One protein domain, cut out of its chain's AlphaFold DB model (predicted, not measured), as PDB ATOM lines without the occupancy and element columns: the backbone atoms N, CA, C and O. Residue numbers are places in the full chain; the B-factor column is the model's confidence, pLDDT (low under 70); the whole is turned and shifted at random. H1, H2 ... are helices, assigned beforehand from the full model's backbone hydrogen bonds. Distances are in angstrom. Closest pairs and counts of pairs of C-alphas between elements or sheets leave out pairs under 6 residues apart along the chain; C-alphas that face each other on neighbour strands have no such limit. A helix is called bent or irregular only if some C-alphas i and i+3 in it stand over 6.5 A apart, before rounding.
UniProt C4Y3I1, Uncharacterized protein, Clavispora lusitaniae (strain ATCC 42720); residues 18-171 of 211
ATOM      1  N   ASP A  18     278.358 236.760 282.469       86.19
ATOM      2  CA  ASP A  18     279.333 236.068 281.624       86.19
ATOM      3  C   ASP A  18     278.688 234.857 280.929       86.19
ATOM      4  O   ASP A  18     278.863 234.683 279.718       86.19
ATOM      5  N   GLU A  19     277.898 234.049 281.643       85.12
ATOM      6  CA  GLU A  19     277.108 232.969 281.033       85.12
ATOM      7  C   GLU A  19     276.071 233.505 280.046       85.12
ATOM      8  O   GLU A  19     275.912 232.970 278.944       85.12
ATOM      9  N   HIS A  20     275.396 234.601 280.389       85.31
ATOM     10  CA  HIS A  20     274.418 235.236 279.513       85.31
ATOM     11  C   HIS A  20     275.038 235.717 278.194       85.31
ATOM     12  O   HIS A  20     274.493 235.426 277.124       85.31
ATOM     13  N   LEU A  21     276.190 236.388 278.256       86.62
ATOM     14  CA  LEU A  21     276.939 236.856 277.087       86.62
ATOM     15  C   LEU A  21     277.415 235.688 276.217       86.62
ATOM     16  O   LEU A  21     277.241 235.705 274.995       86.62
ATOM     17  N   VAL A  22     277.966 234.637 276.831       86.56
ATOM     18  CA  VAL A  22     278.418 233.436 276.111       86.56
ATOM     19  C   VAL A  22     277.246 232.714 275.446       86.56
ATOM     20  O   VAL A  22     277.358 232.307 274.284       86.56
ATOM     21  N   PHE A  23     276.111 232.587 276.140       82.44
ATOM     22  CA  PHE A  23     274.893 232.007 275.585       82.44
ATOM     23  C   PHE A  23     274.411 232.798 274.370       82.44
ATOM     24  O   PHE A  23     274.194 232.211 273.313       82.44
ATOM     25  N   TYR A  24     274.310 234.124 274.468       80.94
ATOM     26  CA  TYR A  24     273.903 234.955 273.337       80.94
ATOM     27  C   TYR A  24     274.839 234.793 272.140       80.94
ATOM     28  O   TYR A  24     274.389 234.536 271.018       80.94
ATOM     29  N   ARG A  25     276.150 234.866 272.383       82.94
ATOM     30  CA  ARG A  25     277.157 234.777 271.325       82.94
ATOM     31  C   ARG A  25     277.122 233.442 270.586       82.94
ATOM     32  O   ARG A  25     277.345 233.404 269.379       82.94
ATOM     33  N   LYS A  26     276.793 232.358 271.292       77.50
ATOM     34  CA  LYS A  26     276.649 231.001 270.749       77.50
ATOM     35  C   LYS A  26     275.492 230.855 269.744       77.50
ATOM     36  O   LYS A  26     275.542 229.958 268.899       77.50
ATOM     37  N   TYR A  27     274.452 231.684 269.821       69.44
ATOM     38  CA  TYR A  27     273.306 231.595 268.906       69.44
ATOM     39  C   TYR A  27     273.444 232.501 267.676       69.44
ATOM     40  O   TYR A  27     272.932 232.148 266.620       69.44
ATOM     41  N   HIS A  28     274.203 233.596 267.760       73.00
ATOM     42  CA  HIS A  28     274.210 234.643 266.733       73.00
ATOM     43  C   HIS A  28     275.531 234.674 265.943       73.00
ATOM     44  O   HIS A  28     276.395 235.530 266.152       73.00
ATOM     45  N   PHE A  29     275.698 233.716 265.023       70.62
ATOM     46  CA  PHE A  29     276.867 233.639 264.124       70.62
ATOM     47  C   PHE A  29     276.607 234.173 262.717       70.62
ATOM     48  O   PHE A  29     277.552 234.592 262.050       70.62
ATOM     49  N   ASN A  30     275.359 234.141 262.242       83.62
ATOM     50  CA  ASN A  30     275.037 234.643 260.913       83.62
ATOM     51  C   ASN A  30     274.967 236.183 260.947       83.62
ATOM     52  O   ASN A  30     274.085 236.718 261.620       83.62
ATOM     53  N   PRO A  31     275.839 236.908 260.222       84.25
ATOM     54  CA  PRO A  31     275.911 238.367 260.304       84.25
ATOM     55  C   PRO A  31     274.620 239.060 259.844       84.25
ATOM     56  O   PRO A  31     274.268 240.110 260.382       84.25
ATOM     57  N   SER A  32     273.878 238.474 258.897       87.44
ATOM     58  CA  SER A  32     272.594 239.020 258.445       87.44
ATOM     59  C   SER A  32     271.535 238.909 259.536       87.44
ATOM     60  O   SER A  32     270.858 239.894 259.821       87.44
ATOM     61  N   ASN A  33     271.438 237.753 260.203       87.50
ATOM     62  CA  ASN A  33     270.506 237.596 261.319       87.50
ATOM     63  C   ASN A  33     270.900 238.499 262.499       87.50
ATOM     64  O   ASN A  33     270.071 239.242 263.010       87.50
ATOM     65  N   VAL A  34     272.186 238.534 262.862       86.50
ATOM     66  CA  VAL A  34     272.711 239.438 263.901       86.50
ATOM     67  C   VAL A  34     272.306 240.888 263.626       86.50
ATOM     68  O   VAL A  34     271.823 241.563 264.527       86.50
ATOM     69  N   THR A  35     272.445 241.360 262.384       89.69
ATOM     70  CA  THR A  35     272.066 242.733 262.007       89.69
ATOM     71  C   THR A  35     270.572 242.988 262.217       89.69
ATOM     72  O   THR A  35     270.204 244.008 262.796       89.69
ATOM     73  N   ILE A  36     269.708 242.047 261.816       92.56
ATOM     74  CA  ILE A  36     268.258 242.148 262.055       92.56
ATOM     75  C   ILE A  36     267.976 242.285 263.553       92.56
ATOM     76  O   ILE A  36     267.227 243.172 263.955       92.56
ATOM     77  N   HIS A  37     268.603 241.448 264.379       90.44
ATOM     78  CA  HIS A  37     268.445 241.473 265.831       90.44
ATOM     79  C   HIS A  37     268.951 242.785 266.450       90.44
ATOM     80  O   HIS A  37     268.224 243.408 267.223       90.44
ATOM     81  N   LEU A  38     270.143 243.252 266.064       91.00
ATOM     82  CA  LEU A  38     270.720 244.516 266.538       91.00
ATOM     83  C   LEU A  38     269.813 245.719 266.250       91.00
ATOM     84  O   LEU A  38     269.736 246.627 267.073       91.00
ATOM     85  N   CYS A  39     269.100 245.723 265.119       94.00
ATOM     86  CA  CYS A  39     268.134 246.773 264.798       94.00
ATOM     87  C   CYS A  39     266.779 246.573 265.497       94.00
ATOM     88  O   CYS A  39     266.212 247.523 266.033       94.00
ATOM     89  N   CYS A  40     266.240 245.352 265.495       96.12
ATOM     90  CA  CYS A  40     264.870 245.085 265.939       96.12
ATOM     91  C   CYS A  40     264.728 245.025 267.461       96.12
ATOM     92  O   CYS A  40     263.711 245.475 267.982       96.12
ATOM     93  N   ILE A  41     265.715 244.494 268.189       95.06
ATOM     94  CA  ILE A  41     265.633 244.335 269.648       95.06
ATOM     95  C   ILE A  41     265.480 245.693 270.362       95.06
ATOM     96  O   ILE A  41     264.556 245.820 271.174       95.06
ATOM     97  N   PRO A  42     266.297 246.732 270.073       95.94
ATOM     98  CA  PRO A  42     266.109 248.045 270.687       95.94
ATOM     99  C   PRO A  42     264.755 248.648 270.325       95.94
ATOM    100  O   PRO A  42     264.054 249.152 271.199       95.94
ATOM    101  N   LEU A  43     264.343 248.545 269.056       97.88
ATOM    102  CA  LEU A  43     263.047 249.050 268.605       97.88
ATOM    103  C   LEU A  43     261.885 248.359 269.319       97.88
ATOM    104  O   LEU A  43     260.931 249.028 269.704       97.88
ATOM    105  N   ILE A  44     261.966 247.054 269.566       97.75
ATOM    106  CA  ILE A  44     260.959 246.305 270.325       97.75
ATOM    107  C   ILE A  44     260.863 246.809 271.762       97.75
ATOM    108  O   ILE A  44     259.753 247.073 272.225       97.75
ATOM    109  N   LEU A  45     261.989 247.005 272.457       97.81
ATOM    110  CA  LEU A  45     261.972 247.538 273.823       97.81
ATOM    111  C   LEU A  45     261.384 248.958 273.860       97.81
ATOM    112  O   LEU A  45     260.478 249.237 274.646       97.81
ATOM    113  N   LEU A  46     261.848 249.841 272.974       98.38
ATOM    114  CA  LEU A  46     261.408 251.237 272.930       98.38
ATOM    115  C   LEU A  46     259.932 251.373 272.532       98.38
ATOM    116  O   LEU A  46     259.196 252.155 273.138       98.38
ATOM    117  N   THR A  47     259.463 250.589 271.560       98.50
ATOM    118  CA  THR A  47     258.040 250.566 271.182       98.50
ATOM    119  C   THR A  47     257.169 250.007 272.302       98.50
ATOM    120  O   THR A  47     256.108 250.571 272.550       98.50
ATOM    121  N   THR A  48     257.640 248.992 273.038       98.38
ATOM    122  CA  THR A  48     256.938 248.458 274.220       98.38
ATOM    123  C   THR A  48     256.759 249.523 275.289       98.38
ATOM    124  O   THR A  48     255.644 249.772 275.739       98.38
ATOM    125  N   ILE A  49     257.839 250.223 275.645       98.44
ATOM    126  CA  ILE A  49     257.780 251.363 276.569       98.44
ATOM    127  C   ILE A  49     256.784 252.418 276.064       98.44
ATOM    128  O   ILE A  49     255.978 252.936 276.837       98.44
ATOM    129  N   THR A  50     256.798 252.698 274.759       98.44
ATOM    130  CA  THR A  50     255.940 253.707 274.126       98.44
ATOM    131  C   THR A  50     254.456 253.360 274.234       98.44
ATOM    132  O   THR A  50     253.697 254.167 274.771       98.44
ATOM    133  N   PHE A  51     254.020 252.177 273.780       98.19
ATOM    134  CA  PHE A  51     252.593 251.821 273.811       98.19
ATOM    135  C   PHE A  51     252.077 251.467 275.216       98.19
ATOM    136  O   PHE A  51     250.867 251.468 275.424       98.19
ATOM    137  N   LEU A  52     252.962 251.215 276.189       98.31
ATOM    138  CA  LEU A  52     252.596 251.073 277.604       98.31
ATOM    139  C   LEU A  52     252.517 252.418 278.348       98.31
ATOM    140  O   LEU A  52     251.865 252.506 279.388       98.31
ATOM    141  N   SER A  53     253.142 253.481 277.832       97.25
ATOM    142  CA  SER A  53     253.175 254.802 278.485       97.25
ATOM    143  C   SER A  53     251.814 255.498 278.717       97.25
ATOM    144  O   SER A  53     251.719 256.338 279.625       97.25
ATOM    145  N   PRO A  54     250.728 255.192 277.975       96.56
ATOM    146  CA  PRO A  54     249.396 255.705 278.298       96.56
ATOM    147  C   PRO A  54     248.781 255.094 279.567       96.56
ATOM    148  O   PRO A  54     247.910 255.723 280.164       96.56
ATOM    149  N   ILE A  55     249.225 253.908 279.999       97.69
ATOM    150  CA  ILE A  55     248.658 253.187 281.149       97.69
ATOM    151  C   ILE A  55     249.213 253.783 282.447       97.69
ATOM    152  O   ILE A  55     250.339 253.487 282.843       97.69
ATOM    153  N   LEU A  56     248.435 254.642 283.103       97.94
ATOM    154  CA  LEU A  56     248.833 255.319 284.341       97.94
ATOM    155  C   LEU A  56     248.790 254.363 285.540       97.94
ATOM    156  O   LEU A  56     247.847 253.587 285.670       97.94
ATOM    157  N   LEU A  57     249.782 254.448 286.430       97.75
ATOM    158  CA  LEU A  57     249.863 253.590 287.623       97.75
ATOM    159  C   LEU A  57     249.461 254.308 288.917       97.75
ATOM    160  O   LEU A  57     248.983 253.663 289.842       97.75
ATOM    161  N   VAL A  58     249.657 255.628 288.984       96.38
ATOM    162  CA  VAL A  58     249.381 256.449 290.185       96.38
ATOM    163  C   VAL A  58     248.254 257.466 289.938       96.38
ATOM    164  O   VAL A  58     247.772 258.106 290.864       96.38
ATOM    165  N   GLY A  59     247.779 257.573 288.695       93.81
ATOM    166  CA  GLY A  59     246.685 258.458 288.296       93.81
ATOM    167  C   GLY A  59     247.125 259.650 287.432       93.81
ATOM    168  O   GLY A  59     248.310 259.780 287.108       93.81
ATOM    169  N   PRO A  60     246.171 260.503 287.010       93.88
ATOM    170  CA  PRO A  60     246.403 261.592 286.053       93.88
ATOM    171  C   PRO A  60     247.367 262.680 286.527       93.88
ATOM    172  O   PRO A  60     248.078 263.234 285.696       93.88
ATOM    173  N   ASP A  61     247.436 262.936 287.838       96.56
ATOM    174  CA  ASP A  61     248.319 263.955 288.432       96.56
ATOM    175  C   ASP A  61     249.808 263.569 288.360       96.56
ATOM    176  O   ASP A  61     250.698 264.415 288.454       96.56
ATOM    177  N   HIS A  62     250.095 262.284 288.129       96.94
ATOM    178  CA  HIS A  62     251.445 261.744 287.993       96.94
ATOM    179  C   HIS A  62     251.602 260.987 286.666       96.94
ATOM    180  O   HIS A  62     251.910 259.791 286.658       96.94
ATOM    181  N   PRO A  63     251.442 261.656 285.508       96.88
ATOM    182  CA  PRO A  63     251.331 260.974 284.221       96.88
ATOM    183  C   PRO A  63     252.634 260.268 283.805       96.88
ATOM    184  O   PRO A  63     252.619 259.330 283.003       96.88
ATOM    185  N   HIS A  64     253.770 260.689 284.362       97.88
ATOM    186  CA  HIS A  64     255.075 260.068 284.139       97.88
ATOM    187  C   HIS A  64     255.295 258.779 284.941       97.88
ATOM    188  O   HIS A  64     256.259 258.077 284.651       97.88
ATOM    189  N   VAL A  65     254.415 258.444 285.891       98.12
ATOM    190  CA  VAL A  65     254.408 257.143 286.572       98.12
ATOM    191  C   VAL A  65     253.375 256.246 285.889       98.12
ATOM    192  O   VAL A  65     252.184 256.239 286.210       98.12
ATOM    193  N   ASN A  66     253.841 255.514 284.882       98.31
ATOM    194  CA  ASN A  66     253.028 254.695 283.988       98.31
ATOM    195  C   ASN A  66     253.685 253.322 283.751       98.31
ATOM    196  O   ASN A  66     254.818 253.076 284.163       98.31
ATOM    197  N   ALA A  67     252.981 252.402 283.092       98.56
ATOM    198  CA  ALA A  67     253.499 251.054 282.852       98.56
ATOM    199  C   ALA A  67     254.801 251.059 282.025       98.56
ATOM    200  O   ALA A  67     255.699 250.259 282.286       98.56
ATOM    201  N   GLY A  68     254.941 251.995 281.078       98.31
ATOM    202  CA  GLY A  68     256.177 252.182 280.316       98.31
ATOM    203  C   GLY A  68     257.354 252.632 281.188       98.31
ATOM    204  O   GLY A  68     258.465 252.130 281.021       98.31
ATOM    205  N   SER A  69     257.127 253.545 282.141       98.38
ATOM    206  CA  SER A  69     258.179 254.030 283.042       98.38
ATOM    207  C   SER A  69     258.607 252.957 284.032       98.38
ATOM    208  O   SER A  69     259.802 252.774 284.243       98.38
ATOM    209  N   LEU A  70     257.653 252.185 284.563       98.56
ATOM    210  CA  LEU A  70     257.949 251.025 285.399       98.56
ATOM    211  C   LEU A  70     258.831 250.019 284.651       98.56
ATOM    212  O   LEU A  70     259.840 249.573 285.194       98.56
ATOM    213  N   LEU A  71     258.498 249.705 283.393       98.19
ATOM    214  CA  LEU A  71     259.305 248.810 282.565       98.19
ATOM    215  C   LEU A  71     260.726 249.357 282.355       98.19
ATOM    216  O   LEU A  71     261.695 248.622 282.541       98.19
ATOM    217  N   ALA A  72     260.856 250.644 282.020       98.38
ATOM    218  CA  ALA A  72     262.149 251.305 281.846       98.38
ATOM    219  C   ALA A  72     263.008 251.248 283.121       98.38
ATOM    220  O   ALA A  72     264.203 250.962 283.040       98.38
ATOM    221  N   TRP A  73     262.411 251.467 284.297       98.38
ATOM    222  CA  TRP A  73     263.113 251.393 285.581       98.38
ATOM    223  C   TRP A  73     263.523 249.969 285.937       98.38
ATOM    224  O   TRP A  73     264.654 249.765 286.363       98.38
ATOM    225  N   VAL A  74     262.651 248.979 285.722       97.50
ATOM    226  CA  VAL A  74     262.979 247.565 285.955       97.50
ATOM    227  C   VAL A  74     264.158 247.138 285.081       97.50
ATOM    228  O   VAL A  74     265.123 246.582 285.602       97.50
ATOM    229  N   TYR A  75     264.129 247.457 283.783       97.31
ATOM    230  CA  TYR A  75     265.254 247.200 282.877       97.31
ATOM    231  C   TYR A  75     266.520 247.946 283.316       97.31
ATOM    232  O   TYR A  75     267.588 247.345 283.399       97.31
ATOM    233  N   GLY A  76     266.406 249.236 283.641       97.81
ATOM    234  CA  GLY A  76     267.531 250.056 284.084       97.81
ATOM    235  C   GLY A  76     268.199 249.519 285.351       97.81
ATOM    236  O   GLY A  76     269.412 249.323 285.365       97.81
ATOM    237  N   ILE A  77     267.416 249.216 286.390       97.75
ATOM    238  CA  ILE A  77     267.908 248.628 287.646       97.75
ATOM    239  C   ILE A  77     268.570 247.282 287.362       97.75
ATOM    240  O   ILE A  77     269.689 247.044 287.805       97.75
ATOM    241  N   TYR A  78     267.914 246.423 286.584       95.50
ATOM    242  CA  TYR A  78     268.456 245.113 286.250       95.50
ATOM    243  C   TYR A  78     269.799 245.208 285.513       95.50
ATOM    244  O   TYR A  78     270.743 244.498 285.849       95.50
ATOM    245  N   TYR A  79     269.934 246.135 284.565       96.25
ATOM    246  CA  TYR A  79     271.181 246.334 283.826       96.25
ATOM    247  C   TYR A  79     272.291 246.917 284.697       96.25
ATOM    248  O   TYR A  79     273.445 246.518 284.551       96.25
ATOM    249  N   ILE A  80     271.956 247.806 285.636       97.38
ATOM    250  CA  ILE A  80     272.909 248.300 286.639       97.38
ATOM    251  C   ILE A  80     273.427 247.148 287.507       97.38
ATOM    252  O   ILE A  80     274.627 247.089 287.767       97.38
ATOM    253  N   LEU A  81     272.544 246.234 287.925       95.38
ATOM    254  CA  LEU A  81     272.919 245.065 288.727       95.38
ATOM    255  C   LEU A  81     273.828 244.090 287.964       95.38
ATOM    256  O   LEU A  81     274.662 243.441 288.588       95.38
ATOM    257  N   LEU A  82     273.687 243.993 286.640       93.25
ATOM    258  CA  LEU A  82     274.531 243.141 285.795       93.25
ATOM    259  C   LEU A  82     275.903 243.757 285.505       93.25
ATOM    260  O   LEU A  82     276.925 243.093 285.642       93.25
ATOM    261  N   ASP A  83     275.935 245.017 285.069       95.62
ATOM    262  CA  ASP A  83     277.168 245.742 284.771       95.62
ATOM    263  C   ASP A  83     276.925 247.236 284.945       95.62
ATOM    264  O   ASP A  83     276.369 247.880 284.063       95.62
ATOM    265  N   TRP A  84     277.352 247.822 286.063       96.69
ATOM    266  CA  TRP A  84     277.054 249.230 286.343       96.69
ATOM    267  C   TRP A  84     277.619 250.197 285.284       96.69
ATOM    268  O   TRP A  84     277.027 251.251 285.054       96.69
ATOM    269  N   GLN A  85     278.722 249.844 284.606       96.62
ATOM    270  CA  GLN A  85     279.376 250.717 283.622       96.62
ATOM    271  C   GLN A  85     278.537 250.878 282.348       96.62
ATOM    272  O   GLN A  85     278.516 251.964 281.776       96.62
ATOM    273  N   LEU A  86     277.837 249.825 281.911       97.12
ATOM    274  CA  LEU A  86     276.899 249.889 280.776       97.12
ATOM    275  C   LEU A  86     275.439 250.061 281.217       97.12
ATOM    276  O   LEU A  86     274.621 250.634 280.495       97.12
ATOM    277  N   GLY A  87     275.115 249.604 282.419       97.56
ATOM    278  CA  GLY A  87     273.791 249.644 283.015       97.56
ATOM    279  C   GLY A  87     273.354 251.047 283.405       97.56
ATOM    280  O   GLY A  87     272.230 251.420 283.089       97.56
ATOM    281  N   VAL A  88     274.232 251.860 284.007       98.44
ATOM    282  CA  VAL A  88     273.896 253.254 284.355       98.44
ATOM    283  C   VAL A  88     273.560 254.080 283.103       98.44
ATOM    284  O   VAL A  88     272.473 254.662 283.075       98.44
ATOM    285  N   PRO A  89     274.386 254.096 282.033       98.12
ATOM    286  CA  PRO A  89     274.017 254.760 280.782       98.12
ATOM    287  C   PRO A  89     272.702 254.245 280.188       98.12
ATOM    288  O   PRO A  89     271.875 255.040 279.747       98.12
ATOM    289  N   SER A  90     272.473 252.928 280.226       98.12
ATOM    290  CA  SER A  90     271.231 252.325 279.728       98.12
ATOM    291  C   SER A  90     270.010 252.774 280.534       98.12
ATOM    292  O   SER A  90     268.989 253.137 279.955       98.12
ATOM    293  N   ALA A  91     270.111 252.808 281.864       98.44
ATOM    294  CA  ALA A  91     269.042 253.253 282.752       98.44
ATOM    295  C   ALA A  91     268.699 254.735 282.540       98.44
ATOM    296  O   ALA A  91     267.519 255.087 282.472       98.44
ATOM    297  N   ILE A  92     269.720 255.587 282.381       98.62
ATOM    298  CA  ILE A  92     269.553 257.010 282.050       98.62
ATOM    299  C   ILE A  92     268.846 257.151 280.702       98.62
ATOM    300  O   ILE A  92     267.857 257.877 280.607       98.62
ATOM    301  N   PHE A  93     269.307 256.428 279.678       98.56
ATOM    302  CA  PHE A  93     268.711 256.470 278.346       98.56
ATOM    303  C   PHE A  93     267.244 256.030 278.355       98.56
ATOM    304  O   PHE A  93     266.392 256.764 277.865       98.56
ATOM    305  N   LEU A  94     266.923 254.876 278.947       98.56
ATOM    306  CA  LEU A  94     265.552 254.353 278.985       98.56
ATOM    307  C   LEU A  94     264.610 255.263 279.784       98.56
ATOM    308  O   LEU A  94     263.487 255.519 279.348       98.56
ATOM    309  N   THR A  95     265.075 255.793 280.920       98.50
ATOM    310  CA  THR A  95     264.291 256.719 281.755       98.50
ATOM    311  C   THR A  95     264.077 258.062 281.054       98.50
ATOM    312  O   THR A  95     262.966 258.594 281.053       98.50
ATOM    313  N   GLY A  96     265.113 258.599 280.409       98.62
ATOM    314  CA  GLY A  96     265.009 259.814 279.602       98.62
ATOM    315  C   GLY A  96     264.078 259.626 278.404       98.62
ATOM    316  O   GLY A  96     263.221 260.471 278.155       98.62
ATOM    317  N   PHE A  97     264.184 258.488 277.714       98.62
ATOM    318  CA  PHE A  97     263.336 258.142 276.577       98.62
ATOM    319  C   PHE A  97     261.859 258.067 276.969       98.62
ATOM    320  O   PHE A  97     261.035 258.716 276.329       98.62
ATOM    321  N   VAL A  98     261.507 257.327 278.028       98.56
ATOM    322  CA  VAL A  98     260.099 257.220 278.448       98.56
ATOM    323  C   VAL A  98     259.545 258.555 278.934       98.56
ATOM    324  O   VAL A  98     258.389 258.873 278.654       98.56
ATOM    325  N   HIS A  99     260.362 259.361 279.617       98.38
ATOM    326  CA  HIS A  99     259.966 260.702 280.024       98.38
ATOM    327  C   HIS A  99     259.677 261.573 278.796       98.38
ATOM    328  O   HIS A  99     258.588 262.135 278.692       98.38
ATOM    329  N   TRP A 100     260.600 261.606 277.831       98.44
ATOM    330  CA  TRP A 100     260.455 262.357 276.585       98.44
ATOM    331  C   TRP A 100     259.236 261.912 275.766       98.44
ATOM    332  O   TRP A 100     258.419 262.751 275.387       98.44
ATOM    333  N   ILE A 101     259.057 260.605 275.560       97.75
ATOM    334  CA  ILE A 101     257.901 260.036 274.851       97.75
ATOM    335  C   ILE A 101     256.596 260.395 275.550       97.75
ATOM    336  O   ILE A 101     255.639 260.795 274.886       97.75
ATOM    337  N   LYS A 102     256.536 260.284 276.883       97.75
ATOM    338  CA  LYS A 102     255.323 260.629 277.620       97.75
ATOM    339  C   LYS A 102     255.005 262.117 277.500       97.75
ATOM    340  O   LYS A 102     253.848 262.458 277.267       97.75
ATOM    341  N   THR A 103     256.005 262.991 277.607       97.94
ATOM    342  CA  THR A 103     255.835 264.437 277.400       97.94
ATOM    343  C   THR A 103     255.335 264.736 275.990       97.94
ATOM    344  O   THR A 103     254.390 265.503 275.827       97.94
ATOM    345  N   ALA A 104     255.907 264.100 274.964       97.12
ATOM    346  CA  ALA A 104     255.439 264.245 273.589       97.12
ATOM    347  C   ALA A 104     253.978 263.790 273.445       97.12
ATOM    348  O   ALA A 104     253.162 264.538 272.917       97.12
ATOM    349  N   TYR A 105     253.628 262.620 273.988       96.81
ATOM    350  CA  TYR A 105     252.273 262.063 273.963       96.81
ATOM    351  C   TYR A 105     251.229 262.988 274.609       96.81
ATOM    352  O   TYR A 105     250.132 263.153 274.076       96.81
ATOM    353  N   LEU A 106     251.558 263.611 275.745       96.56
ATOM    354  CA  LEU A 106     250.651 264.524 276.455       96.56
ATOM    355  C   LEU A 106     250.351 265.811 275.671       96.56
ATOM    356  O   LEU A 106     249.295 266.399 275.874       96.56
ATOM    357  N   ASN A 107     251.238 266.222 274.761       96.88
ATOM    358  CA  ASN A 107     251.044 267.395 273.903       96.88
ATOM    359  C   ASN A 107     250.223 267.101 272.630       96.88
ATOM    360  O   ASN A 107     249.964 268.005 271.839       96.88
ATOM    361  N   LEU A 108     249.827 265.845 272.402       96.38
ATOM    362  CA  LEU A 108     249.016 265.440 271.255       96.38
ATOM    363  C   LEU A 108     247.516 265.562 271.564       96.38
ATOM    364  O   LEU A 108     247.078 265.315 272.686       96.38
ATOM    365  N   ASN A 109     246.709 265.850 270.539       96.38
ATOM    366  CA  ASN A 109     245.253 265.695 270.624       96.38
ATOM    367  C   ASN A 109     244.845 264.205 270.659       96.38
ATOM    368  O   ASN A 109     245.645 263.324 270.341       96.38
ATOM    369  N   SER A 110     243.588 263.917 271.008       89.94
ATOM    370  CA  SER A 110     243.080 262.548 271.205       89.94
ATOM    371  C   SER A 110     243.248 261.628 269.989       89.94
ATOM    372  O   SER A 110     243.636 260.467 270.140       89.94
ATOM    373  N   ASP A 111     242.991 262.131 268.781       89.31
ATOM    374  CA  ASP A 111     243.092 261.337 267.549       89.31
ATOM    375  C   ASP A 111     244.551 261.014 267.212       89.31
ATOM    376  O   ASP A 111     244.898 259.898 266.800       89.31
ATOM    377  N   THR A 112     245.438 261.974 267.470       94.31
ATOM    378  CA  THR A 112     246.877 261.815 267.256       94.31
ATOM    379  C   THR A 112     247.495 260.905 268.318       94.31
ATOM    380  O   THR A 112     248.340 260.083 267.978       94.31
ATOM    381  N   GLN A 113     247.028 260.953 269.572       94.81
ATOM    382  CA  GLN A 113     247.430 260.015 270.629       94.81
ATOM    383  C   GLN A 113     247.118 258.564 270.260       94.81
ATOM    384  O   GLN A 113     247.969 257.684 270.402       94.81
ATOM    385  N   ARG A 114     245.913 258.307 269.738       94.00
ATOM    386  CA  ARG A 114     245.523 256.967 269.285       94.00
ATOM    387  C   ARG A 114     246.422 256.485 268.148       94.00
ATOM    388  O   ARG A 114     246.942 255.372 268.200       94.00
ATOM    389  N   SER A 115     246.633 257.335 267.145       95.88
ATOM    390  CA  SER A 115     247.487 257.017 265.995       95.88
ATOM    391  C   SER A 115     248.939 256.768 266.413       95.88
ATOM    392  O   SER A 115     249.555 255.812 265.955       95.88
ATOM    393  N   PHE A 116     249.461 257.563 267.348       95.56
ATOM    394  CA  PHE A 116     250.798 257.409 267.919       95.56
ATOM    395  C   PHE A 116     251.011 256.016 268.531       95.56
ATOM    396  O   PHE A 116     251.993 255.341 268.216       95.56
ATOM    397  N   VAL A 117     250.061 255.547 269.348       96.94
ATOM    398  CA  VAL A 117     250.107 254.199 269.938       96.94
ATOM    399  C   VAL A 117     250.008 253.120 268.857       96.94
ATOM    400  O   VAL A 117     250.774 252.156 268.885       96.94
ATOM    401  N   HIS A 118     249.126 253.288 267.867       97.38
ATOM    402  CA  HIS A 118     249.008 252.339 266.758       97.38
ATOM    403  C   HIS A 118     250.296 252.223 265.937       97.38
ATOM    404  O   HIS A 118     250.687 251.109 265.595       97.38
ATOM    405  N   TYR A 119     250.988 253.332 265.660       97.62
ATOM    406  CA  TYR A 119     252.273 253.290 264.959       97.62
ATOM    407  C   TYR A 119     253.354 252.577 265.775       97.62
ATOM    408  O   TYR A 119     254.105 251.780 265.212       97.62
ATOM    409  N   ALA A 120     253.404 252.792 267.095       98.06
ATOM    410  CA  ALA A 120     254.323 252.065 267.970       98.06
ATOM    411  C   ALA A 120     254.055 250.549 267.949       98.06
ATOM    412  O   ALA A 120     254.993 249.763 267.815       98.06
ATOM    413  N   ILE A 121     252.785 250.135 268.013       98.50
ATOM    414  CA  ILE A 121     252.385 248.720 267.924       98.50
ATOM    415  C   ILE A 121     252.714 248.139 266.544       98.50
ATOM    416  O   ILE A 121     253.272 247.047 266.456       98.50
ATOM    417  N   ALA A 122     252.418 248.859 265.460       98.38
ATOM    418  CA  ALA A 122     252.714 248.402 264.105       98.38
ATOM    419  C   ALA A 122     254.220 248.165 263.912       98.38
ATOM    420  O   ALA A 122     254.621 247.101 263.439       98.38
ATOM    421  N   LEU A 123     255.058 249.111 264.349       98.38
ATOM    422  CA  LEU A 123     256.512 248.964 264.297       98.38
ATOM    423  C   LEU A 123     257.001 247.794 265.164       98.38
ATOM    424  O   LEU A 123     257.864 247.034 264.726       98.38
ATOM    425  N   HIS A 124     256.425 247.613 266.355       98.25
ATOM    426  CA  HIS A 124     256.731 246.486 267.237       98.25
ATOM    427  C   HIS A 124     256.476 245.138 266.547       98.25
ATOM    428  O   HIS A 124     257.344 244.262 266.541       98.25
ATOM    429  N   VAL A 125     255.310 244.986 265.912       98.31
ATOM    430  CA  VAL A 125     254.940 243.772 265.171       98.31
ATOM    431  C   VAL A 125     255.884 243.543 263.992       98.31
ATOM    432  O   VAL A 125     256.383 242.432 263.826       98.31
ATOM    433  N   VAL A 126     256.189 244.580 263.206       98.38
ATOM    434  CA  VAL A 126     257.131 244.478 262.077       98.38
ATOM    435  C   VAL A 126     258.513 244.011 262.543       98.38
ATOM    436  O   VAL A 126     259.096 243.127 261.915       98.38
ATOM    437  N   CYS A 127     259.018 244.529 263.665       97.69
ATOM    438  CA  CYS A 127     260.308 244.113 264.223       97.69
ATOM    439  C   CYS A 127     260.310 242.641 264.669       97.69
ATOM    440  O   CYS A 127     261.291 241.928 264.452       97.69
ATOM    441  N   TRP A 128     259.216 242.149 265.259       95.62
ATOM    442  CA  TRP A 128     259.083 240.726 265.592       95.62
ATOM    443  C   TRP A 128     259.037 239.843 264.350       95.62
ATOM    444  O   TRP A 128     259.751 238.842 264.287       95.62
ATOM    445  N   LEU A 129     258.245 240.226 263.345       95.69
ATOM    446  CA  LEU A 129     258.175 239.504 262.076       95.69
ATOM    447  C   LEU A 129     259.545 239.448 261.392       95.69
ATOM    448  O   LEU A 129     259.930 238.387 260.899       95.69
ATOM    449  N   ALA A 130     260.308 240.543 261.420       95.25
ATOM    450  CA  ALA A 130     261.667 240.584 260.891       95.25
ATOM    451  C   ALA A 130     262.610 239.621 261.636       95.25
ATOM    452  O   ALA A 130     263.350 238.884 260.984       95.25
ATOM    453  N   GLN A 131     262.553 239.553 262.972       92.25
ATOM    454  CA  GLN A 131     263.354 238.592 263.747       92.25
ATOM    455  C   GLN A 131     262.969 237.135 263.459       92.25
ATOM    456  O   GLN A 131     263.843 236.292 263.247       92.25
ATOM    457  N   PHE A 132     261.671 236.819 263.397       91.56
ATOM    458  CA  PHE A 132     261.227 235.466 263.045       91.56
ATOM    459  C   PHE A 132     261.636 235.087 261.621       91.56
ATOM    460  O   PHE A 132     262.093 233.964 261.398       91.56
ATOM    461  N   TYR A 133     261.533 236.024 260.676       92.06
ATOM    462  CA  TYR A 133     262.043 235.849 259.320       92.06
ATOM    463  C   TYR A 133     263.551 235.579 259.322       92.06
ATOM    464  O   TYR A 133     264.004 234.637 258.671       92.06
ATOM    465  N   GLY A 134     264.318 236.351 260.094       89.38
ATOM    466  CA  GLY A 134     265.762 236.197 260.218       89.38
ATOM    467  C   GLY A 134     266.163 234.792 260.678       89.38
ATOM    468  O   GLY A 134     266.931 234.107 259.995       89.38
ATOM    469  N   HIS A 135     265.557 234.306 261.763       86.62
ATOM    470  CA  HIS A 135     265.778 232.941 262.247       86.62
ATOM    471  C   HIS A 135     265.343 231.870 261.238       86.62
ATOM    472  O   HIS A 135     266.083 230.909 260.997       86.62
ATOM    473  N   ALA A 136     264.170 232.025 260.617       87.38
ATOM    474  CA  ALA A 136     263.641 231.044 259.673       87.38
ATOM    475  C   ALA A 136     264.501 230.932 258.404       87.38
ATOM    476  O   ALA A 136     264.791 229.823 257.947       87.38
ATOM    477  N   PHE A 137     264.931 232.065 257.846       88.44
ATOM    478  CA  PHE A 137     265.617 232.118 256.558       88.44
ATOM    479  C   PHE A 137     267.131 231.902 256.675       88.44
ATOM    480  O   PHE A 137     267.690 231.085 255.939       88.44
ATOM    481  N   TYR A 138     267.799 232.589 257.610       84.62
ATOM    482  CA  TYR A 138     269.264 232.586 257.706       84.62
ATOM    483  C   TYR A 138     269.827 231.482 258.601       84.62
ATOM    484  O   TYR A 138     270.930 230.995 258.345       84.62
ATOM    485  N   GLU A 139     269.098 231.079 259.642       76.50
ATOM    486  CA  GLU A 139     269.585 230.086 260.610       76.50
ATOM    487  C   GLU A 139     268.864 228.742 260.507       76.50
ATOM    488  O   GLU A 139     269.440 227.716 260.880       76.50
ATOM    489  N   ARG A 140     267.634 228.725 259.968       81.50
ATOM    490  CA  ARG A 140     266.753 227.543 259.891       81.50
ATOM    491  C   ARG A 140     266.646 226.821 261.239       81.50
ATOM    492  O   ARG A 140     266.640 225.590 261.307       81.50
ATOM    493  N   ARG A 141     266.627 227.599 262.321       70.81
ATOM    494  CA  ARG A 141     266.564 227.137 263.711       70.81
ATOM    495  C   ARG A 141     265.440 227.860 264.436       70.81
ATOM    496  O   ARG A 141     265.048 228.955 264.046       70.81
ATOM    497  N   ALA A 142     264.929 227.222 265.485       72.69
ATOM    498  CA  ALA A 142     263.970 227.863 266.367       72.69
ATOM    499  C   ALA A 142     264.651 229.032 267.114       72.69
ATOM    500  O   ALA A 142     265.807 228.889 267.523       72.69
ATOM    501  N   PRO A 143     263.952 230.165 267.299       72.75
ATOM    502  CA  PRO A 143     264.418 231.263 268.135       72.75
ATOM    503  C   PRO A 143     264.723 230.806 269.564       72.75
ATOM    504  O   PRO A 143     263.971 230.017 270.137       72.75
ATOM    505  N   ALA A 144     265.747 231.395 270.187       71.12
ATOM    506  CA  ALA A 144     266.079 231.150 271.597       71.12
ATOM    507  C   ALA A 144     264.946 231.541 272.572       71.12
ATOM    508  O   ALA A 144     264.940 231.116 273.726       71.12
ATOM    509  N   LEU A 145     263.960 232.308 272.090       73.75
ATOM    510  CA  LEU A 145     262.717 232.633 272.792       73.75
ATOM    511  C   LEU A 145     262.016 231.391 273.366       73.75
ATOM    512  O   LEU A 145     261.443 231.464 274.450       73.75
ATOM    513  N   PHE A 146     262.070 230.265 272.648       72.44
ATOM    514  CA  PHE A 146     261.429 229.015 273.060       72.44
ATOM    515  C   PHE A 146     262.246 228.215 274.083       72.44
ATOM    516  O   PHE A 146     261.684 227.346 274.745       72.44
ATOM    517  N   ASP A 147     263.539 228.517 274.233       68.38
ATOM    518  CA  ASP A 147     264.431 227.833 275.173       68.38
ATOM    519  C   ASP A 147     264.442 228.540 276.542       68.38
ATOM    520  O   ASP A 147     264.395 227.889 277.584       68.38
ATOM    521  N   ASN A 148     264.499 229.880 276.554       74.50
ATOM    522  CA  ASN A 148     264.479 230.686 277.778       74.50
ATOM    523  C   ASN A 148     263.901 232.087 277.514       74.50
ATOM    524  O   ASN A 148     264.627 233.020 277.169       74.50
ATOM    525  N   LEU A 149     262.588 232.239 277.710       74.94
ATOM    526  CA  LEU A 149     261.845 233.472 277.427       74.94
ATOM    527  C   LEU A 149     262.390 234.694 278.182       74.94
ATOM    528  O   LEU A 149     262.565 235.759 277.590       74.94
ATOM    529  N   LEU A 150     262.669 234.544 279.480       73.69
ATOM    530  CA  LEU A 150     263.136 235.649 280.319       73.69
ATOM    531  C   LEU A 150     264.513 236.132 279.856       73.69
ATOM    532  O   LEU A 150     264.721 237.330 279.673       73.69
ATOM    533  N   GLN A 151     265.431 235.202 279.590       71.25
ATOM    534  CA  GLN A 151     266.752 235.536 279.064       71.25
ATOM    535  C   GLN A 151     266.659 236.148 277.661       71.25
ATOM    536  O   GLN A 151     267.314 237.150 277.383       71.25
ATOM    537  N   ALA A 152     265.811 235.598 276.794       76.12
ATOM    538  CA  ALA A 152     265.635 236.082 275.430       76.12
ATOM    539  C   ALA A 152     265.004 237.483 275.353       76.12
ATOM    540  O   ALA A 152     265.309 238.216 274.422       76.12
ATOM    541  N   LEU A 153     264.149 237.877 276.304       81.06
ATOM    542  CA  LEU A 153     263.495 239.193 276.291       81.06
ATOM    543  C   LEU A 153     264.224 240.248 277.129       81.06
ATOM    544  O   LEU A 153     264.333 241.402 276.713       81.06
ATOM    545  N   VAL A 154     264.710 239.881 278.315       84.94
ATOM    546  CA  VAL A 154     265.275 240.853 279.261       84.94
ATOM    547  C   VAL A 154     266.739 241.143 278.952       84.94
ATOM    548  O   VAL A 154     267.152 242.302 278.979       84.94
ATOM    549  N   LEU A 155     267.531 240.124 278.610       87.50
ATOM    550  CA  LEU A 155     268.968 240.299 278.370       87.50
ATOM    551  C   LEU A 155     269.295 240.698 276.931       87.50
ATOM    552  O   LEU A 155     270.307 241.359 276.706       87.50
ATOM    553  N   ALA A 156     268.432 240.364 275.968       90.19
ATOM    554  CA  ALA A 156     268.664 240.679 274.562       90.19
ATOM    555  C   ALA A 156     268.952 242.168 274.293       90.19
ATOM    556  O   ALA A 156     269.944 242.445 273.614       90.19
ATOM    557  N   PRO A 157     268.195 243.144 274.840       94.00
ATOM    558  CA  PRO A 157     268.521 244.551 274.621       94.00
ATOM    559  C   PRO A 157     269.855 244.957 275.251       94.00
ATOM    560  O   PRO A 157     270.568 245.777 274.678       94.00
ATOM    561  N   PHE A 158     270.253 244.342 276.369       94.06
ATOM    562  CA  PHE A 158     271.552 244.622 276.976       94.06
ATOM    563  C   PHE A 158     272.711 244.090 276.136       94.06
ATOM    564  O   PHE A 158     273.746 244.744 276.042       94.06
ATOM    565  N   PHE A 159     272.540 242.958 275.452       90.81
ATOM    566  CA  PHE A 159     273.554 242.475 274.513       90.81
ATOM    567  C   PHE A 159     273.792 243.450 273.365       90.81
ATOM    568  O   PHE A 159     274.938 243.633 272.966       90.81
ATOM    569  N   VAL A 160     272.754 244.142 272.886       92.75
ATOM    570  CA  VAL A 160     272.934 245.212 271.893       92.75
ATOM    571  C   VAL A 160     273.799 246.344 272.457       92.75
ATOM    572  O   VAL A 160     274.688 246.834 271.766       92.75
ATOM    573  N   VAL A 161     273.609 246.713 273.729       95.19
ATOM    574  CA  VAL A 161     274.463 247.704 274.408       95.19
ATOM    575  C   VAL A 161     275.915 247.220 274.488       95.19
ATOM    576  O   VAL A 161     276.825 248.001 274.217       95.19
ATOM    577  N   PHE A 162     276.149 245.941 274.798       93.94
ATOM    578  CA  PHE A 162     277.494 245.354 274.772       93.94
ATOM    579  C   PHE A 162     278.123 245.389 273.377       93.94
ATOM    580  O   PHE A 162     279.277 245.785 273.256       93.94
ATOM    581  N   GLU A 163     277.385 245.037 272.325       91.19
ATOM    582  CA  GLU A 163     277.887 245.087 270.944       91.19
ATOM    583  C   GLU A 163     278.249 246.519 270.518       91.19
ATOM    584  O   GLU A 163     279.312 246.740 269.930       91.19
ATOM    585  N   ILE A 164     277.434 247.512 270.892       92.00
ATOM    586  CA  ILE A 164     277.751 248.934 270.685       92.00
ATOM    587  C   ILE A 164     279.014 249.321 271.466       92.00
ATOM    588  O   ILE A 164     279.922 249.936 270.905       92.00
ATOM    589  N   ALA A 165     279.117 248.925 272.738       94.81
ATOM    590  CA  ALA A 165     280.286 249.205 273.569       94.81
ATOM    591  C   ALA A 165     281.564 248.588 272.978       94.81
ATOM    592  O   ALA A 165     282.596 249.255 272.907       94.81
ATOM    593  N   PHE A 166     281.490 247.347 272.493       93.25
ATOM    594  CA  PHE A 166     282.588 246.665 271.815       93.25
ATOM    595  C   PHE A 166     283.011 247.380 270.536       93.25
ATOM    596  O   PHE A 166     284.208 247.516 270.280       93.25
ATOM    597  N   TRP A 167     282.047 247.829 269.732       90.06
ATOM    598  CA  TRP A 167     282.313 248.590 268.514       90.06
ATOM    599  C   TRP A 167     282.982 249.938 268.814       90.06
ATOM    600  O   TRP A 167     283.898 250.340 268.104       90.06
ATOM    601  N   MET A 168     282.608 250.578 269.924       94.50
ATOM    602  CA  MET A 168     283.246 251.795 270.439       94.50
ATOM    603  C   MET A 168     284.608 251.556 271.123       94.50
ATOM    604  O   MET A 168     285.236 252.510 271.573       94.50
ATOM    605  N   GLY A 169     285.080 250.308 271.220       94.69
ATOM    606  CA  GLY A 169     286.377 249.969 271.815       94.69
ATOM    607  C   GLY A 169     286.369 249.736 273.331       94.69
ATOM    608  O   GLY A 169     287.430 249.556 273.926       94.69
ATOM    609  N   PHE A 170     285.201 249.689 273.974       95.19
ATOM    610  CA  PHE A 170     285.061 249.354 275.393       95.19
ATOM    611  C   PHE A 170     284.937 247.839 275.606       95.19
ATOM    612  O   PHE A 170     284.573 247.093 274.700       95.19
ATOM    613  N   LYS A 171     285.228 247.366 276.829       94.12
ATOM    614  CA  LYS A 171     285.006 245.969 277.275       94.12
ATOM    615  C   LYS A 171     285.612 244.889 276.347       94.12
ATOM    616  O   LYS A 171     285.130 243.757 276.310       94.12
TER     617      LYS A 171
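What this domain is: This is residues 18 to 171 of the 211 residues of an uncharacterized protein of Clavispora lusitaniae (strain ATCC 42720) (UniProt C4Y3I1). Two side-by-side pairs of helices, the long H5 with H2 and the hairpin of H3 and H4, meet near the last residues of H2 and open from there as a V. The kinked H6 crosses the opening of the V, reaching both H2 and H4, and H1 packs on H6 at the open end. The printed part has 154 residues with six named helices, H1 to H6 in order along the chain, and no named strand; its class is all helix. It is compact, with a radius of gyration of the C-alphas of 16.5 A and spans of 47, 34 and 27 A.

Where its parts are: H5, the longest helix, is residues 110 to 139 and measures 43.2 A from first to last C-alpha; C-alpha 110 is at (243.080, 262.548, 271.205). H2 is residues 31 to 52, 31.7 A. H3 is residues 67 to 82, 22.7 A, and H4 is residues 84 to 106, 32.1 A. H6 is residues 149 to 167, 27.0 A, and ends with C-alpha 167 at (282.313, 248.590, 268.514). It has a kink of 43 degrees near residue 156 and is only just irregular, with C-alphas 154 and 157 6.8 A apart. H1 is residues 18 to 27, 14.8 A, beginning with C-alpha 18 at (279.333, 236.068, 281.624).

How they stand to each other: H5 touches H2 at a shallow tilt of 25 degrees, opposite ways; their closest C-alphas are those of Cys 40 and Cys 127, 5.0 A apart. H2 is the hub, touching four other helices. With residues 48 to 52 alone it touches H3, at a steep tilt of 48 degrees, opposite ways; the closest C-alphas, of Ile 49 and Gly 68, are 4.2 A apart. H3 and H4 form a helical hairpin at a shallow tilt of 9 degrees, with the C-alphas of Gly 76 and Ala 91 closest at 3.8 A. H6 touches H2 at a steep tilt of 63 degrees, closest at the C-alphas of Ile 41 and Pro 157, 5.8 A. H1 touches H6 about perpendicular, at 89 degrees, with the C-alphas of Leu 21 and Phe 159 closest at 7.0 A. H1 and H5 are apart. Every O i to N i+4 pair is within hydrogen-bond range in H3 and H5, against 5 of 6 in H1, 16 of 18 in H2, 18 of 19 in H4 and 12 of 15 in H6.

The domain as a whole: The two C-alphas farthest apart, of Asp 61 and Arg 140, are 49.8 A from each other. The printed part has no cut. The link from H2 to H3, residues 53 to 66, is long. The mean pLDDT of the printed part is 92.1; residues 27 and 147 are under 70.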